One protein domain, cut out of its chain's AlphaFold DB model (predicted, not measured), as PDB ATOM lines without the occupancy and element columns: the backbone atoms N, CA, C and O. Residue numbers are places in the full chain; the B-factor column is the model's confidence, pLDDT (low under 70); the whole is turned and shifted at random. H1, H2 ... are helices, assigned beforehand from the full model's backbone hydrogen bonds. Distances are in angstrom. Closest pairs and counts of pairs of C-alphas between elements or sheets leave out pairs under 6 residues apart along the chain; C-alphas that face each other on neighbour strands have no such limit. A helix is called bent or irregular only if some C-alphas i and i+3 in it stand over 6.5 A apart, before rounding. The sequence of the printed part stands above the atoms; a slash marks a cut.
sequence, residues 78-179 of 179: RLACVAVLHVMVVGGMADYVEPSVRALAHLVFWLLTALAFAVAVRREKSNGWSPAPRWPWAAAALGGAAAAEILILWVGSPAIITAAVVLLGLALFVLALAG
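Overview. This is residues 78 to 179 of the 179 residues of an uncharacterized protein of Nocardiopsis algeriensis (UniProt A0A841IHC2). The long helix H3 makes a V round H1, with H2 loosely alongside H3a. Residues 169 to 179 stick out. The printed part, 102 residues with three named helices, is all helix in class and loose, radius of gyration of the C-alphas 16.2 A, spanning 48 by 42 by 18 A.

Along the chain. H3, residues 135 to 178, one helix by its hydrogen bonds, is bent: C-alphas 154 and 157 are 9.5 A apart. H3a, residues 135 to 154, begins at (-6.839, 37.132, -15.343) and spans 27.4 A. H3b, residues 157 to 178, ends at (-22.489, 58.495, -32.808) and spans 31.2 A. H2, residues 99 to 126, spans 40.6 A; H1 is residues 78 to 93.

Arrangement. H3a and H3b stand at a steep tilt of 49 degrees. H1 touches H3a, closest C-alphas Val 87 and Ala 148, 4.7 A. Its residues 88 to 93 alone touch H3b. H2 is close to H3a but not clearly touching. Every O i to N i+4 pair in H1, H2, H3a and H3b is within hydrogen-bond range.

Size, cuts and confidence. The printed part has no cut; residue 179 is under pLDDT 70.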
ATOM      1  N   ARG A  78     -14.464  47.137 -22.299       77.94
ATOM      2  CA  ARG A  78     -15.667  46.643 -21.594       77.94
ATOM      3  C   ARG A  78     -15.402  46.441 -20.102       77.94
ATOM      4  O   ARG A  78     -16.276  46.718 -19.290       77.94
ATOM      5  N   LEU A  79     -14.197  45.986 -19.758       73.94
ATOM      6  CA  LEU A  79     -13.752  45.839 -18.373       73.94
ATOM      7  C   LEU A  79     -13.610  47.202 -17.702       73.94
ATOM      8  O   LEU A  79     -14.103  47.378 -16.594       73.94
ATOM      9  N   ALA A  80     -12.998  48.162 -18.398       77.62
ATOM     10  CA  ALA A  80     -12.858  49.527 -17.912       77.62
ATOM     11  C   ALA A  80     -14.230  50.165 -17.646       77.62
ATOM     12  O   ALA A  80     -14.452  50.674 -16.555       77.62
ATOM     13  N   CYS A  81     -15.183  50.060 -18.578       82.06
ATOM     14  CA  CYS A  81     -16.534  50.589 -18.388       82.06
ATOM     15  C   CYS A  81     -17.244  49.961 -17.185       82.06
ATOM     16  O   CYS A  81     -17.844  50.681 -16.394       82.06
ATOM     17  N   VAL A  82     -17.172  48.634 -17.029       79.75
ATOM     18  CA  VAL A  82     -17.806  47.940 -15.897       79.75
ATOM     19  C   VAL A  82     -17.154  48.333 -14.571       79.75
ATOM     20  O   VAL A  82     -17.867  48.592 -13.606       79.75
ATOM     21  N   ALA A  83     -15.823  48.426 -14.521       80.19
ATOM     22  CA  ALA A  83     -15.099  48.850 -13.325       80.19
ATOM     23  C   ALA A  83     -15.426  50.304 -12.948       80.19
ATOM     24  O   ALA A  83     -15.711  50.584 -11.789       80.19
ATOM     25  N   VAL A  84     -15.454  51.213 -13.926       81.81
ATOM     26  CA  VAL A  84     -15.824  52.620 -13.717       81.81
ATOM     27  C   VAL A  84     -17.258  52.731 -13.206       81.81
ATOM     28  O   VAL A  84     -17.495  53.403 -12.206       81.81
ATOM     29  N   LEU A  85     -18.206  52.033 -13.836       81.62
ATOM     30  CA  LEU A  85     -19.601  52.032 -13.401       81.62
ATOM     31  C   LEU A  85     -19.736  51.501 -11.966       81.62
ATOM     32  O   LEU A  85     -20.454  52.083 -11.159       81.62
ATOM     33  N   HIS A  86     -19.017  50.426 -11.635       78.19
ATOM     34  CA  HIS A  86     -18.989  49.876 -10.282       78.19
ATOM     35  C   HIS A  86     -18.483  50.906  -9.260       78.19
ATOM     36  O   HIS A  86     -19.150  51.130  -8.253       78.19
ATOM     37  N   VAL A  87     -17.364  51.584  -9.545       79.69
ATOM     38  CA  VAL A  87     -16.813  52.649  -8.688       79.69
ATOM     39  C   VAL A  87     -17.814  53.792  -8.508       79.69
ATOM     40  O   VAL A  87     -18.008  54.253  -7.388       79.69
ATOM     41  N   MET A  88     -18.480  54.228  -9.579       82.56
ATOM     42  CA  MET A  88     -19.477  55.301  -9.510       82.56
ATOM     43  C   MET A  88     -20.668  54.931  -8.630       82.56
ATOM     44  O   MET A  88     -21.076  55.726  -7.789       82.56
ATOM     45  N   VAL A  89     -21.218  53.727  -8.812       78.50
ATOM     46  CA  VAL A  89     -22.405  53.278  -8.075       78.50
ATOM     47  C   VAL A  89     -22.072  53.030  -6.606       78.50
ATOM     48  O   VAL A  89     -22.759  53.546  -5.730       78.50
ATOM     49  N   VAL A  90     -21.014  52.271  -6.315       76.75
ATOM     50  CA  VAL A  90     -20.644  51.935  -4.930       76.75
ATOM     51  C   VAL A  90     -20.100  53.162  -4.199       76.75
ATOM     52  O   VAL A  90     -20.489  53.422  -3.062       76.75
ATOM     53  N   GLY A  91     -19.251  53.951  -4.859       75.56
ATOM     54  CA  GLY A  91     -18.660  55.153  -4.281       75.56
ATOM     55  C   GLY A  91     -19.655  56.292  -4.092       75.56
ATOM     56  O   GLY A  91     -19.646  56.941  -3.050       75.56
ATOM     57  N   GLY A  92     -20.571  56.498  -5.040       76.62
ATOM     58  CA  GLY A  92     -21.609  57.524  -4.930       76.62
ATOM     59  C   GLY A  92     -22.696  57.207  -3.900       76.62
ATOM     60  O   GLY A  92     -23.387  58.103  -3.439       76.62
ATOM     61  N   MET A  93     -22.832  55.945  -3.498       78.25
ATOM     62  CA  MET A  93     -23.761  55.548  -2.441       78.25
ATOM     63  C   MET A  93     -23.095  55.494  -1.058       78.25
ATOM     64  O   MET A  93     -23.797  55.404  -0.058       78.25
ATOM     65  N   ALA A  94     -21.761  55.552  -0.981       77.88
ATOM     66  CA  ALA A  94     -20.995  55.159   0.202       77.88
ATOM     67  C   ALA A  94     -21.372  55.880   1.507       77.88
ATOM     68  O   ALA A  94     -21.328  55.236   2.555       77.88
ATOM     69  N   ASP A  95     -21.759  57.156   1.432       79.00
ATOM     70  CA  ASP A  95     -22.135  57.966   2.600       79.00
ATOM     71  C   ASP A  95     -23.640  57.883   2.934       79.00
ATOM     72  O   ASP A  95     -24.080  58.384   3.966       79.00
ATOM     73  N   TYR A  96     -24.438  57.235   2.078       78.12
ATOM     74  CA  TYR A  96     -25.905  57.193   2.164       78.12
ATOM     75  C   TYR A  96     -26.464  55.809   2.509       78.12
ATOM     76  O   TYR A  96     -27.670  55.672   2.714       78.12
ATOM     77  N   VAL A  97     -25.622  54.773   2.551       80.06
ATOM     78  CA  VAL A  97     -26.029  53.403   2.893       80.06
ATOM     79  C   VAL A  97     -25.230  52.879   4.066       80.06
ATOM     80  O   VAL A  97     -24.034  53.138   4.196       80.06
ATOM     81  N   GLU A  98     -25.892  52.075   4.893       83.06
ATOM     82  CA  GLU A  98     -25.230  51.391   5.992       83.06
ATOM     83  C   GLU A  98     -24.069  50.511   5.488       83.06
ATOM     84  O   GLU A  98     -24.174  49.872   4.430       83.06
ATOM     85  N   PRO A  99     -22.978  50.387   6.268       82.25
ATOM     86  CA  PRO A  99     -21.845  49.532   5.914       82.25
ATOM     87  C   PRO A  99     -22.235  48.071   5.630       82.25
ATOM     88  O   PRO A  99     -21.630  47.420   4.780       82.25
ATOM     89  N   SER A 100     -23.270  47.566   6.310       78.81
ATOM     90  CA  SER A 100     -23.856  46.232   6.118       78.81
ATOM     91  C   SER A 100     -24.400  46.038   4.696       78.81
ATOM     92  O   SER A 100     -24.128  45.025   4.050       78.81
ATOM     93  N   VAL A 101     -25.113  47.038   4.173       80.44
ATOM     94  CA  VAL A 101     -25.672  47.038   2.818       80.44
ATOM     95  C   VAL A 101     -24.557  47.130   1.778       80.44
ATOM     96  O   VAL A 101     -24.599  46.432   0.765       80.44
ATOM     97  N   ARG A 102     -23.508  47.917   2.049       78.69
ATOM     98  CA  ARG A 102     -22.322  47.997   1.180       78.69
ATOM     99  C   ARG A 102     -21.569  46.664   1.112       78.69
ATOM    100  O   ARG A 102     -21.200  46.223   0.025       78.69
ATOM    101  N   ALA A 103     -21.404  45.980   2.244       81.94
ATOM    102  CA  ALA A 103     -20.816  44.642   2.284       81.94
ATOM    103  C   ALA A 103     -21.651  43.624   1.487       81.94
ATOM    104  O   ALA A 103     -21.098  42.837   0.716       81.94
ATOM    105  N   LEU A 104     -22.984  43.678   1.606       83.00
ATOM    106  CA  LEU A 104     -23.884  42.842   0.811       83.00
ATOM    107  C   LEU A 104     -23.754  43.131  -0.693       83.00
ATOM    108  O   LEU A 104     -23.703  42.195  -1.489       83.00
ATOM    109  N   ALA A 105     -23.649  44.400  -1.092       79.12
ATOM    110  CA  ALA A 105     -23.461  44.781  -2.492       79.12
ATOM    111  C   ALA A 105     -22.155  44.215  -3.076       79.12
ATOM    112  O   ALA A 105     -22.161  43.667  -4.180       79.12
ATOM    113  N   HIS A 106     -21.054  44.268  -2.316       80.31
ATOM    114  CA  HIS A 106     -19.793  43.625  -2.699       80.31
ATOM    115  C   HIS A 106     -19.943  42.109  -2.833       80.31
ATOM    116  O   HIS A 106     -19.503  41.536  -3.826       80.31
ATOM    117  N   LEU A 107     -20.615  41.446  -1.887       86.19
ATOM    118  CA  LEU A 107     -20.879  40.005  -1.974       86.19
ATOM    119  C   LEU A 107     -21.670  39.641  -3.236       86.19
ATOM    120  O   LEU A 107     -21.298  38.708  -3.950       86.19
ATOM    121  N   VAL A 108     -22.725  40.397  -3.547       85.44
ATOM    122  CA  VAL A 108     -23.517  40.212  -4.771       85.44
ATOM    123  C   VAL A 108     -22.652  40.429  -6.015       85.44
ATOM    124  O   VAL A 108     -22.706  39.623  -6.943       85.44
ATOM    125  N   PHE A 109     -21.809  41.463  -6.033       82.12
ATOM    126  CA  PHE A 109     -20.877  41.723  -7.130       82.12
ATOM    127  C   PHE A 109     -19.915  40.545  -7.370       82.12
ATOM    128  O   PHE A 109     -19.743  40.097  -8.511       82.12
ATOM    129  N   TRP A 110     -19.340  39.985  -6.303       86.19
ATOM    130  CA  TRP A 110     -18.462  38.816  -6.390       86.19
ATOM    131  C   TRP A 110     -19.200  37.566  -6.869       86.19
ATOM    132  O   TRP A 110     -18.683  36.839  -7.723       86.19
ATOM    133  N   LEU A 111     -20.429  37.347  -6.396       87.88
ATOM    134  CA  LEU A 111     -21.277  36.240  -6.831       87.88
ATOM    135  C   LEU A 111     -21.588  36.326  -8.333       87.88
ATOM    136  O   LEU A 111     -21.437  35.342  -9.059       87.88
ATOM    137  N   LEU A 112     -21.976  37.508  -8.819       84.81
ATOM    138  CA  LEU A 112     -22.259  37.746 -10.236       84.81
ATOM    139  C   LEU A 112     -21.010  37.559 -11.102       84.81
ATOM    140  O   LEU A 112     -21.090  36.976 -12.184       84.81
ATOM    141  N   THR A 113     -19.847  37.987 -10.610       83.62
ATOM    142  CA  THR A 113     -18.561  37.774 -11.288       83.62
ATOM    143  C   THR A 113     -18.242  36.282 -11.400       83.62
ATOM    144  O   THR A 113     -17.923  35.795 -12.488       83.62
ATOM    145  N   ALA A 114     -18.393  35.522 -10.310       83.25
ATOM    146  CA  ALA A 114     -18.206  34.071 -10.310       83.25
ATOM    147  C   ALA A 114     -19.185  33.363 -11.264       83.25
ATOM    148  O   ALA A 114     -18.787  32.478 -12.028       83.25
ATOM    149  N   LEU A 115     -20.449  33.795 -11.285       87.44
ATOM    150  CA  LEU A 115     -21.464  33.272 -12.196       87.44
ATOM    151  C   LEU A 115     -21.113  33.557 -13.662       87.44
ATOM    152  O   LEU A 115     -21.195  32.659 -14.499       87.44
ATOM    153  N   ALA A 116     -20.668  34.773 -13.981       82.88
ATOM    154  CA  ALA A 116     -20.229  35.133 -15.327       82.88
ATOM    155  C   ALA A 116     -19.053  34.255 -15.789       82.88
ATOM    156  O   ALA A 116     -19.060  33.764 -16.922       82.88
ATOM    157  N   PHE A 117     -18.090  33.977 -14.902       83.62
ATOM    158  CA  PHE A 117     -17.016  33.021 -15.181       83.62
ATOM    159  C   PHE A 117     -17.544  31.609 -15.440       83.62
ATOM    160  O   PHE A 117     -17.112  30.969 -16.401       83.62
ATOM    161  N   ALA A 118     -18.489  31.121 -14.636       87.19
ATOM    162  CA  ALA A 118     -19.083  29.800 -14.825       87.19
ATOM    163  C   ALA A 118     -19.823  29.690 -16.171       87.19
ATOM    164  O   ALA A 118     -19.663  28.705 -16.896       87.19
ATOM    165  N   VAL A 119     -20.579  30.724 -16.551       86.62
ATOM    166  CA  VAL A 119     -21.265  30.797 -17.850       86.62
ATOM    167  C   VAL A 119     -20.257  30.810 -19.000       86.62
ATOM    168  O   VAL A 119     -20.436  30.072 -19.973       86.62
ATOM    169  N   ALA A 120     -19.177  31.586 -18.882       82.56
ATOM    170  CA  ALA A 120     -18.112  31.625 -19.880       82.56
ATOM    171  C   ALA A 120     -17.445  30.250 -20.046       82.56
ATOM    172  O   ALA A 120     -17.340  29.762 -21.168       82.56
ATOM    173  N   VAL A 121     -17.098  29.572 -18.942       85.56
ATOM    174  CA  VAL A 121     -16.550  28.202 -18.952       85.56
ATOM    175  C   VAL A 121     -17.492  27.237 -19.651       85.56
ATOM    176  O   VAL A 121     -17.067  26.449 -20.494       85.56
ATOM    177  N   ARG A 122     -18.777  27.267 -19.281       87.25
ATOM    178  CA  ARG A 122     -19.774  26.358 -19.846       87.25
ATOM    179  C   ARG A 122     -19.890  26.563 -21.351       87.25
ATOM    180  O   ARG A 122     -19.947  25.585 -22.087       87.25
ATOM    181  N   ARG A 123     -19.872  27.821 -21.797       83.94
ATOM    182  CA  ARG A 123     -19.916  28.194 -23.213       83.94
ATOM    183  C   ARG A 123     -18.646  27.787 -23.964       83.94
ATOM    184  O   ARG A 123     -18.745  27.346 -25.103       83.94
ATOM    185  N   GLU A 124     -17.470  27.919 -23.357       83.75
ATOM    186  CA  GLU A 124     -16.210  27.447 -23.947       83.75
ATOM    187  C   GLU A 124     -16.245  25.928 -24.147       83.75
ATOM    188  O   GLU A 124     -15.999  25.449 -25.252       83.75
ATOM    189  N   LYS A 125     -16.648  25.182 -23.108       84.12
ATOM    190  CA  LYS A 125     -16.776  23.719 -23.156       84.12
ATOM    191  C   LYS A 125     -17.807  23.261 -24.185       84.12
ATOM    192  O   LYS A 125     -17.524  22.345 -24.948       84.12
ATOM    193  N   SER A 126     -18.978  23.900 -24.239       84.94
ATOM    194  CA  SER A 126     -20.047  23.509 -25.167       84.94
ATOM    195  C   SER A 126     -19.695  23.761 -26.633       84.94
ATOM    196  O   SER A 126     -20.216  23.076 -27.502       84.94
ATOM    197  N   ASN A 127     -18.837  24.747 -26.913       81.88
ATOM    198  CA  ASN A 127     -18.434  25.108 -28.273       81.88
ATOM    199  C   ASN A 127     -17.028  24.601 -28.649       81.88
ATOM    200  O   ASN A 127     -16.529  24.954 -29.716       81.88
ATOM    201  N   GLY A 128     -16.370  23.814 -27.785       82.81
ATOM    202  CA  GLY A 128     -15.018  23.292 -28.026       82.81
ATOM    203  C   GLY A 128     -13.947  24.379 -28.189       82.81
ATOM    204  O   GLY A 128     -12.950  24.169 -28.877       82.81
ATOM    205  N   TRP A 129     -14.156  25.565 -27.613       80.19
ATOM    206  CA  TRP A 129     -13.217  26.678 -27.743       80.19
ATOM    207  C   TRP A 129     -12.003  26.486 -26.839       80.19
ATOM    208  O   TRP A 129     -12.123  25.983 -25.723       80.19
ATOM    209  N   SER A 130     -10.830  26.952 -27.287       79.31
ATOM    210  CA  SER A 130      -9.664  26.984 -26.403       79.31
ATOM    211  C   SER A 130      -9.914  27.920 -25.207       79.31
ATOM    212  O   SER A 130     -10.649  28.907 -25.352       79.31
ATOM    213  N   PRO A 131      -9.338  27.640 -24.025       78.62
ATOM    214  CA  PRO A 131      -9.538  28.475 -22.844       78.62
ATOM    215  C   PRO A 131      -9.037  29.904 -23.085       78.62
ATOM    216  O   PRO A 131      -7.913  30.096 -23.553       78.62
ATOM    217  N   ALA A 132      -9.852  30.914 -22.775       75.50
ATOM    218  CA  ALA A 132      -9.416  32.308 -22.826       75.50
ATOM    219  C   ALA A 132      -8.644  32.716 -21.549       75.50
ATOM    220  O   ALA A 132      -8.901  32.165 -20.474       75.50
ATOM    221  N   PRO A 133      -7.735  33.711 -21.616       78.44
ATOM    222  CA  PRO A 133      -7.101  34.278 -20.429       78.44
ATOM    223  C   PRO A 133      -8.136  35.011 -19.559       78.44
ATOM    224  O   PRO A 133      -8.781  35.966 -19.990       78.44
ATOM    225  N   ARG A 134      -8.291  34.554 -18.312       77.94
ATOM    226  CA  ARG A 134      -9.315  35.029 -17.356       77.94
ATOM    227  C   ARG A 134      -8.813  36.086 -16.383       77.94
ATOM    228  O   ARG A 134      -9.615  36.813 -15.803       77.94
ATOM    229  N   TRP A 135      -7.493  36.187 -16.240       78.88
ATOM    230  CA  TRP A 135      -6.839  37.132 -15.343       78.88
ATOM    231  C   TRP A 135      -7.260  38.596 -15.564       78.88
ATOM    232  O   TRP A 135      -7.401  39.275 -14.552       78.88
ATOM    233  N   PRO A 136      -7.560  39.100 -16.788       81.00
ATOM    234  CA  PRO A 136      -7.957  40.501 -16.947       81.00
ATOM    235  C   PRO A 136      -9.301  40.802 -16.285       81.00
ATOM    236  O   PRO A 136      -9.493  41.875 -15.728       81.00
ATOM    237  N   TRP A 137     -10.224  39.836 -16.308       79.69
ATOM    238  CA  TRP A 137     -11.539  39.958 -15.682       79.69
ATOM    239  C   TRP A 137     -11.428  39.934 -14.159       79.69
ATOM    240  O   TRP A 137     -12.022  40.770 -13.486       79.69
ATOM    241  N   ALA A 138     -10.621  39.016 -13.620       79.62
ATOM    242  CA  ALA A 138     -10.361  38.947 -12.185       79.62
ATOM    243  C   ALA A 138      -9.628  40.203 -11.682       79.62
ATOM    244  O   ALA A 138     -10.023  40.782 -10.674       79.62
ATOM    245  N   ALA A 139      -8.612  40.663 -12.416       82.62
ATOM    246  CA  ALA A 139      -7.869  41.879 -12.104       82.62
ATOM    247  C   ALA A 139      -8.758  43.125 -12.167       82.62
ATOM    248  O   ALA A 139      -8.656  43.980 -11.296       82.62
ATOM    249  N   ALA A 140      -9.663  43.220 -13.146       80.62
ATOM    250  CA  ALA A 140     -10.610  44.328 -13.233       80.62
ATOM    251  C   ALA A 140     -11.632  44.319 -12.086       80.62
ATOM    252  O   ALA A 140     -11.933  45.376 -11.544       80.62
ATOM    253  N   ALA A 141     -12.138  43.146 -11.690       79.50
ATOM    254  CA  ALA A 141     -13.069  43.037 -10.567       79.50
ATOM    255  C   ALA A 141     -12.398  43.420  -9.236       79.50
ATOM    256  O   ALA A 141     -12.933  44.234  -8.488       79.50
ATOM    257  N   LEU A 142     -11.197  42.889  -8.971       84.06
ATOM    258  CA  LEU A 142     -10.413  43.203  -7.767       84.06
ATOM    259  C   LEU A 142      -9.953  44.657  -7.757       84.06
ATOM    260  O   LEU A 142     -10.129  45.353  -6.761       84.06
ATOM    261  N   GLY A 143      -9.399  45.120  -8.874       84.12
ATOM    262  CA  GLY A 143      -8.935  46.489  -9.036       84.12
ATOM    263  C   GLY A 143     -10.074  47.494  -8.913       84.12
ATOM    264  O   GLY A 143      -9.909  48.490  -8.225       84.12
ATOM    265  N   GLY A 144     -11.238  47.221  -9.509       80.88
ATOM    266  CA  GLY A 144     -12.417  48.080  -9.410       80.88
ATOM    267  C   GLY A 144     -12.954  48.185  -7.982       80.88
ATOM    268  O   GLY A 144     -13.190  49.292  -7.509       80.88
ATOM    269  N   ALA A 145     -13.084  47.056  -7.277       81.00
ATOM    270  CA  ALA A 145     -13.537  47.045  -5.886       81.00
ATOM    271  C   ALA A 145     -12.547  47.766  -4.952       81.00
ATOM    272  O   ALA A 145     -12.951  48.602  -4.146       81.00
ATOM    273  N   ALA A 146     -11.243  47.500  -5.094       83.75
ATOM    274  CA  ALA A 146     -10.209  48.167  -4.305       83.75
ATOM    275  C   ALA A 146     -10.131  49.669  -4.613       83.75
ATOM    276  O   ALA A 146     -10.055  50.485  -3.696       83.75
ATOM    277  N   ALA A 147     -10.187  50.045  -5.893       82.94
ATOM    278  CA  ALA A 147     -10.191  51.439  -6.311       82.94
ATOM    279  C   ALA A 147     -11.407  52.190  -5.761       82.94
ATOM    280  O   ALA A 147     -11.247  53.329  -5.340       82.94
ATOM    281  N   ALA A 148     -12.589  51.563  -5.719       80.75
ATOM    282  CA  ALA A 148     -13.783  52.177  -5.144       80.75
ATOM    283  C   ALA A 148     -13.570  52.543  -3.669       80.75
ATOM    284  O   ALA A 148     -13.757  53.698  -3.302       80.75
ATOM    285  N   GLU A 149     -13.117  51.599  -2.841       82.38
ATOM    286  CA  GLU A 149     -12.888  51.843  -1.410       82.38
ATOM    287  C   GLU A 149     -11.772  52.870  -1.173       82.38
ATOM    288  O   GLU A 149     -11.937  53.785  -0.369       82.38
ATOM    289  N   ILE A 150     -10.662  52.788  -1.919       84.62
ATOM    290  CA  ILE A 150      -9.586  53.788  -1.841       84.62
ATOM    291  C   ILE A 150     -10.123  55.174  -2.209       84.62
ATOM    292  O   ILE A 150      -9.848  56.145  -1.509       84.62
ATOM    293  N   LEU A 151     -10.906  55.283  -3.282       80.31
ATOM    294  CA  LEU A 151     -11.435  56.562  -3.743       80.31
ATOM    295  C   LEU A 151     -12.430  57.156  -2.737       80.31
ATOM    296  O   LEU A 151     -12.350  58.347  -2.446       80.31
ATOM    297  N   ILE A 152     -13.309  56.333  -2.156       81.94
ATOM    298  CA  ILE A 152     -14.227  56.749  -1.083       81.94
ATOM    299  C   ILE A 152     -13.434  57.331   0.091       81.94
ATOM    300  O   ILE A 152     -13.748  58.425   0.552       81.94
ATOM    301  N   LEU A 153     -12.383  56.635   0.538       83.19
ATOM    302  CA  LEU A 153     -11.544  57.081   1.654       83.19
ATOM    303  C   LEU A 153     -10.805  58.395   1.363       83.19
ATOM    304  O   LEU A 153     -10.572  59.175   2.283       83.19
ATOM    305  N   TRP A 154     -10.416  58.635   0.109       87.62
ATOM    306  CA  TRP A 154      -9.604  59.793  -0.274       87.62
ATOM    307  C   TRP A 154     -10.406  61.065  -0.549       87.62
ATOM    308  O   TRP A 154      -9.971  62.148  -0.165       87.62
ATOM    309  N   VAL A 155     -11.531  60.960  -1.260       82.69
ATOM    310  CA  VAL A 155     -12.273  62.133  -1.766       82.69
ATOM    311  C   VAL A 155     -13.737  62.187  -1.328       82.69
ATOM    312  O   VAL A 155     -14.384  63.216  -1.525       82.69
ATOM    313  N   GLY A 156     -14.257  61.131  -0.697       79.06
ATOM    314  CA  GLY A 156     -15.637  61.070  -0.217       79.06
ATOM    315  C   GLY A 156     -16.675  60.880  -1.329       79.06
ATOM    316  O   GLY A 156     -16.416  61.086  -2.520       79.06
ATOM    317  N   SER A 157     -17.887  60.484  -0.940       76.69
ATOM    318  CA  SER A 157     -18.969  60.166  -1.879       76.69
ATOM    319  C   SER A 157     -19.406  61.342  -2.781       76.69
ATOM    320  O   SER A 157     -19.608  61.119  -3.979       76.69
ATOM    321  N   PRO A 158     -19.490  62.607  -2.306       77.06
ATOM    322  CA  PRO A 158     -19.956  63.731  -3.129       77.06
ATOM    323  C   PRO A 158     -19.083  64.026  -4.359       77.06
ATOM    324  O   PRO A 158     -19.597  64.339  -5.440       77.06
ATOM    325  N   ALA A 159     -17.761  63.892  -4.229       76.50
ATOM    326  CA  ALA A 159     -16.836  64.050  -5.349       76.50
ATOM    327  C   ALA A 159     -17.023  62.934  -6.391       76.50
ATOM    328  O   ALA A 159     -17.016  63.204  -7.596       76.50
ATOM    329  N   ILE A 160     -17.267  61.699  -5.939       80.06
ATOM    330  CA  ILE A 160     -17.519  60.548  -6.817       80.06
ATOM    331  C   ILE A 160     -18.834  60.733  -7.584       80.06
ATOM    332  O   ILE A 160     -18.857  60.511  -8.793       80.06
ATOM    333  N   ILE A 161     -19.899  61.207  -6.925       78.31
ATOM    334  CA  ILE A 161     -21.176  61.531  -7.584       78.31
ATOM    335  C   ILE A 161     -20.966  62.584  -8.672       78.31
ATOM    336  O   ILE A 161     -21.419  62.408  -9.802       78.31
ATOM    337  N   THR A 162     -20.256  63.667  -8.352       76.06
ATOM    338  CA  THR A 162     -20.019  64.762  -9.302       76.06
ATOM    339  C   THR A 162     -19.277  64.261 -10.543       76.06
ATOM    340  O   THR A 162     -19.701  64.517 -11.671       76.06
ATOM    341  N   ALA A 163     -18.214  63.475 -10.355       75.62
ATOM    342  CA  ALA A 163     -17.481  62.859 -11.457       75.62
ATOM    343  C   ALA A 163     -18.350  61.876 -12.264       75.62
ATOM    344  O   ALA A 163     -18.257  61.842 -13.493       75.62
ATOM    345  N   ALA A 164     -19.222  61.112 -11.596       81.31
ATOM    346  CA  ALA A 164     -20.163  60.198 -12.238       81.31
ATOM    347  C   ALA A 164     -21.147  60.923 -13.157       81.31
ATOM    348  O   ALA A 164     -21.333  60.509 -14.300       81.31
ATOM    349  N   VAL A 165     -21.718  62.036 -12.695       81.62
ATOM    350  CA  VAL A 165     -22.634  62.863 -13.492       81.62
ATOM    351  C   VAL A 165     -21.924  63.444 -14.715       81.62
ATOM    352  O   VAL A 165     -22.461  63.372 -15.819       81.62
ATOM    353  N   VAL A 166     -20.703  63.965 -14.552       81.88
ATOM    354  CA  VAL A 166     -19.909  64.513 -15.666       81.88
ATOM    355  C   VAL A 166     -19.600  63.437 -16.707       81.88
ATOM    356  O   VAL A 166     -19.802  63.653 -17.901       81.88
ATOM    357  N   LEU A 167     -19.142  62.263 -16.269       83.94
ATOM    358  CA  LEU A 167     -18.811  61.158 -17.167       83.94
ATOM    359  C   LEU A 167     -20.049  60.581 -17.859       83.94
ATOM    360  O   LEU A 167     -19.975  60.261 -19.044       83.94
ATOM    361  N   LEU A 168     -21.188  60.492 -17.166       83.88
ATOM    362  CA  LEU A 168     -22.459  60.106 -17.775       83.88
ATOM    363  C   LEU A 168     -22.889  61.127 -18.833       83.88
ATOM    364  O   LEU A 168     -23.242  60.735 -19.942       83.88
ATOM    365  N   GLY A 169     -22.802  62.424 -18.525       81.75
ATOM    366  CA  GLY A 169     -23.084  63.496 -19.479       81.75
ATOM    367  C   GLY A 169     -22.197  63.409 -20.722       81.75
ATOM    368  O   GLY A 169     -22.698  63.478 -21.843       81.75
ATOM    369  N   LEU A 170     -20.897  63.165 -20.542       84.81
ATOM    370  CA  LEU A 170     -19.958  62.971 -21.647       84.81
ATOM    371  C   LEU A 170     -20.285  61.718 -22.471       84.81
ATOM    372  O   LEU A 170     -20.259  61.770 -23.698       84.81
ATOM    373  N   ALA A 171     -20.617  60.599 -21.822       81.25
ATOM    374  CA  ALA A 171     -20.993  59.366 -22.508       81.25
ATOM    375  C   ALA A 171     -22.272  59.544 -23.340       81.25
ATOM    376  O   ALA A 171     -22.311  59.114 -24.491       81.25
ATOM    377  N   LEU A 172     -23.288  60.216 -22.787       86.38
ATOM    378  CA  LEU A 172     -24.519  60.557 -23.502       86.38
ATOM    379  C   LEU A 172     -24.247  61.498 -24.678       86.38
ATOM    380  O   LEU A 172     -24.786  61.285 -25.758       86.38
ATOM    381  N   PHE A 173     -23.381  62.494 -24.494       83.12
ATOM    382  CA  PHE A 173     -22.968  63.401 -25.562       83.12
ATOM    383  C   PHE A 173     -22.274  62.655 -26.709       83.12
ATOM    384  O   PHE A 173     -22.642  62.823 -27.867       83.12
ATOM    385  N   VAL A 174     -21.315  61.778 -26.398       86.56
ATOM    386  CA  VAL A 174     -20.639  60.946 -27.406       86.56
ATOM    387  C   VAL A 174     -21.628  60.017 -28.110       86.56
ATOM    388  O   VAL A 174     -21.558  59.876 -29.327       86.56
ATOM    389  N   LEU A 175     -22.562  59.408 -27.374       84.69
ATOM    390  CA  LEU A 175     -23.592  58.552 -27.962       84.69
ATOM    391  C   LEU A 175     -24.507  59.342 -28.909       84.69
ATOM    392  O   LEU A 175     -24.795  58.867 -30.000       84.69
ATOM    393  N   ALA A 176     -24.890  60.566 -28.537       80.69
ATOM    394  CA  ALA A 176     -25.675  61.459 -29.387       80.69
ATOM    395  C   ALA A 176     -24.929  61.874 -30.669       80.69
ATOM    396  O   ALA A 176     -25.560  62.074 -31.703       80.69
ATOM    397  N   LEU A 177     -23.596  61.977 -30.626       81.31
ATOM    398  CA  LEU A 177     -22.770  62.208 -31.817       81.31
ATOM    399  C   LEU A 177     -22.608  60.955 -32.694       81.31
ATOM    400  O   LEU A 177     -22.334  61.087 -33.885       81.31
ATOM    401  N   ALA A 178     -22.726  59.758 -32.115       78.31
ATOM    402  CA  ALA A 178     -22.489  58.495 -32.808       78.31
ATOM    403  C   ALA A 178     -23.684  57.997 -33.646       78.31
ATOM    404  O   ALA A 178     -23.447  57.207 -34.559       78.31
ATOM    405  N   GLY A 179     -24.904  58.487 -33.382       48.97
ATOM    406  CA  GLY A 179     -26.112  58.199 -34.174       48.97
ATOM    407  C   GLY A 179     -26.778  56.874 -33.835       48.97
ATOM    408  O   GLY A 179     -26.331  55.834 -34.367       48.97
TER     409      GLY A 179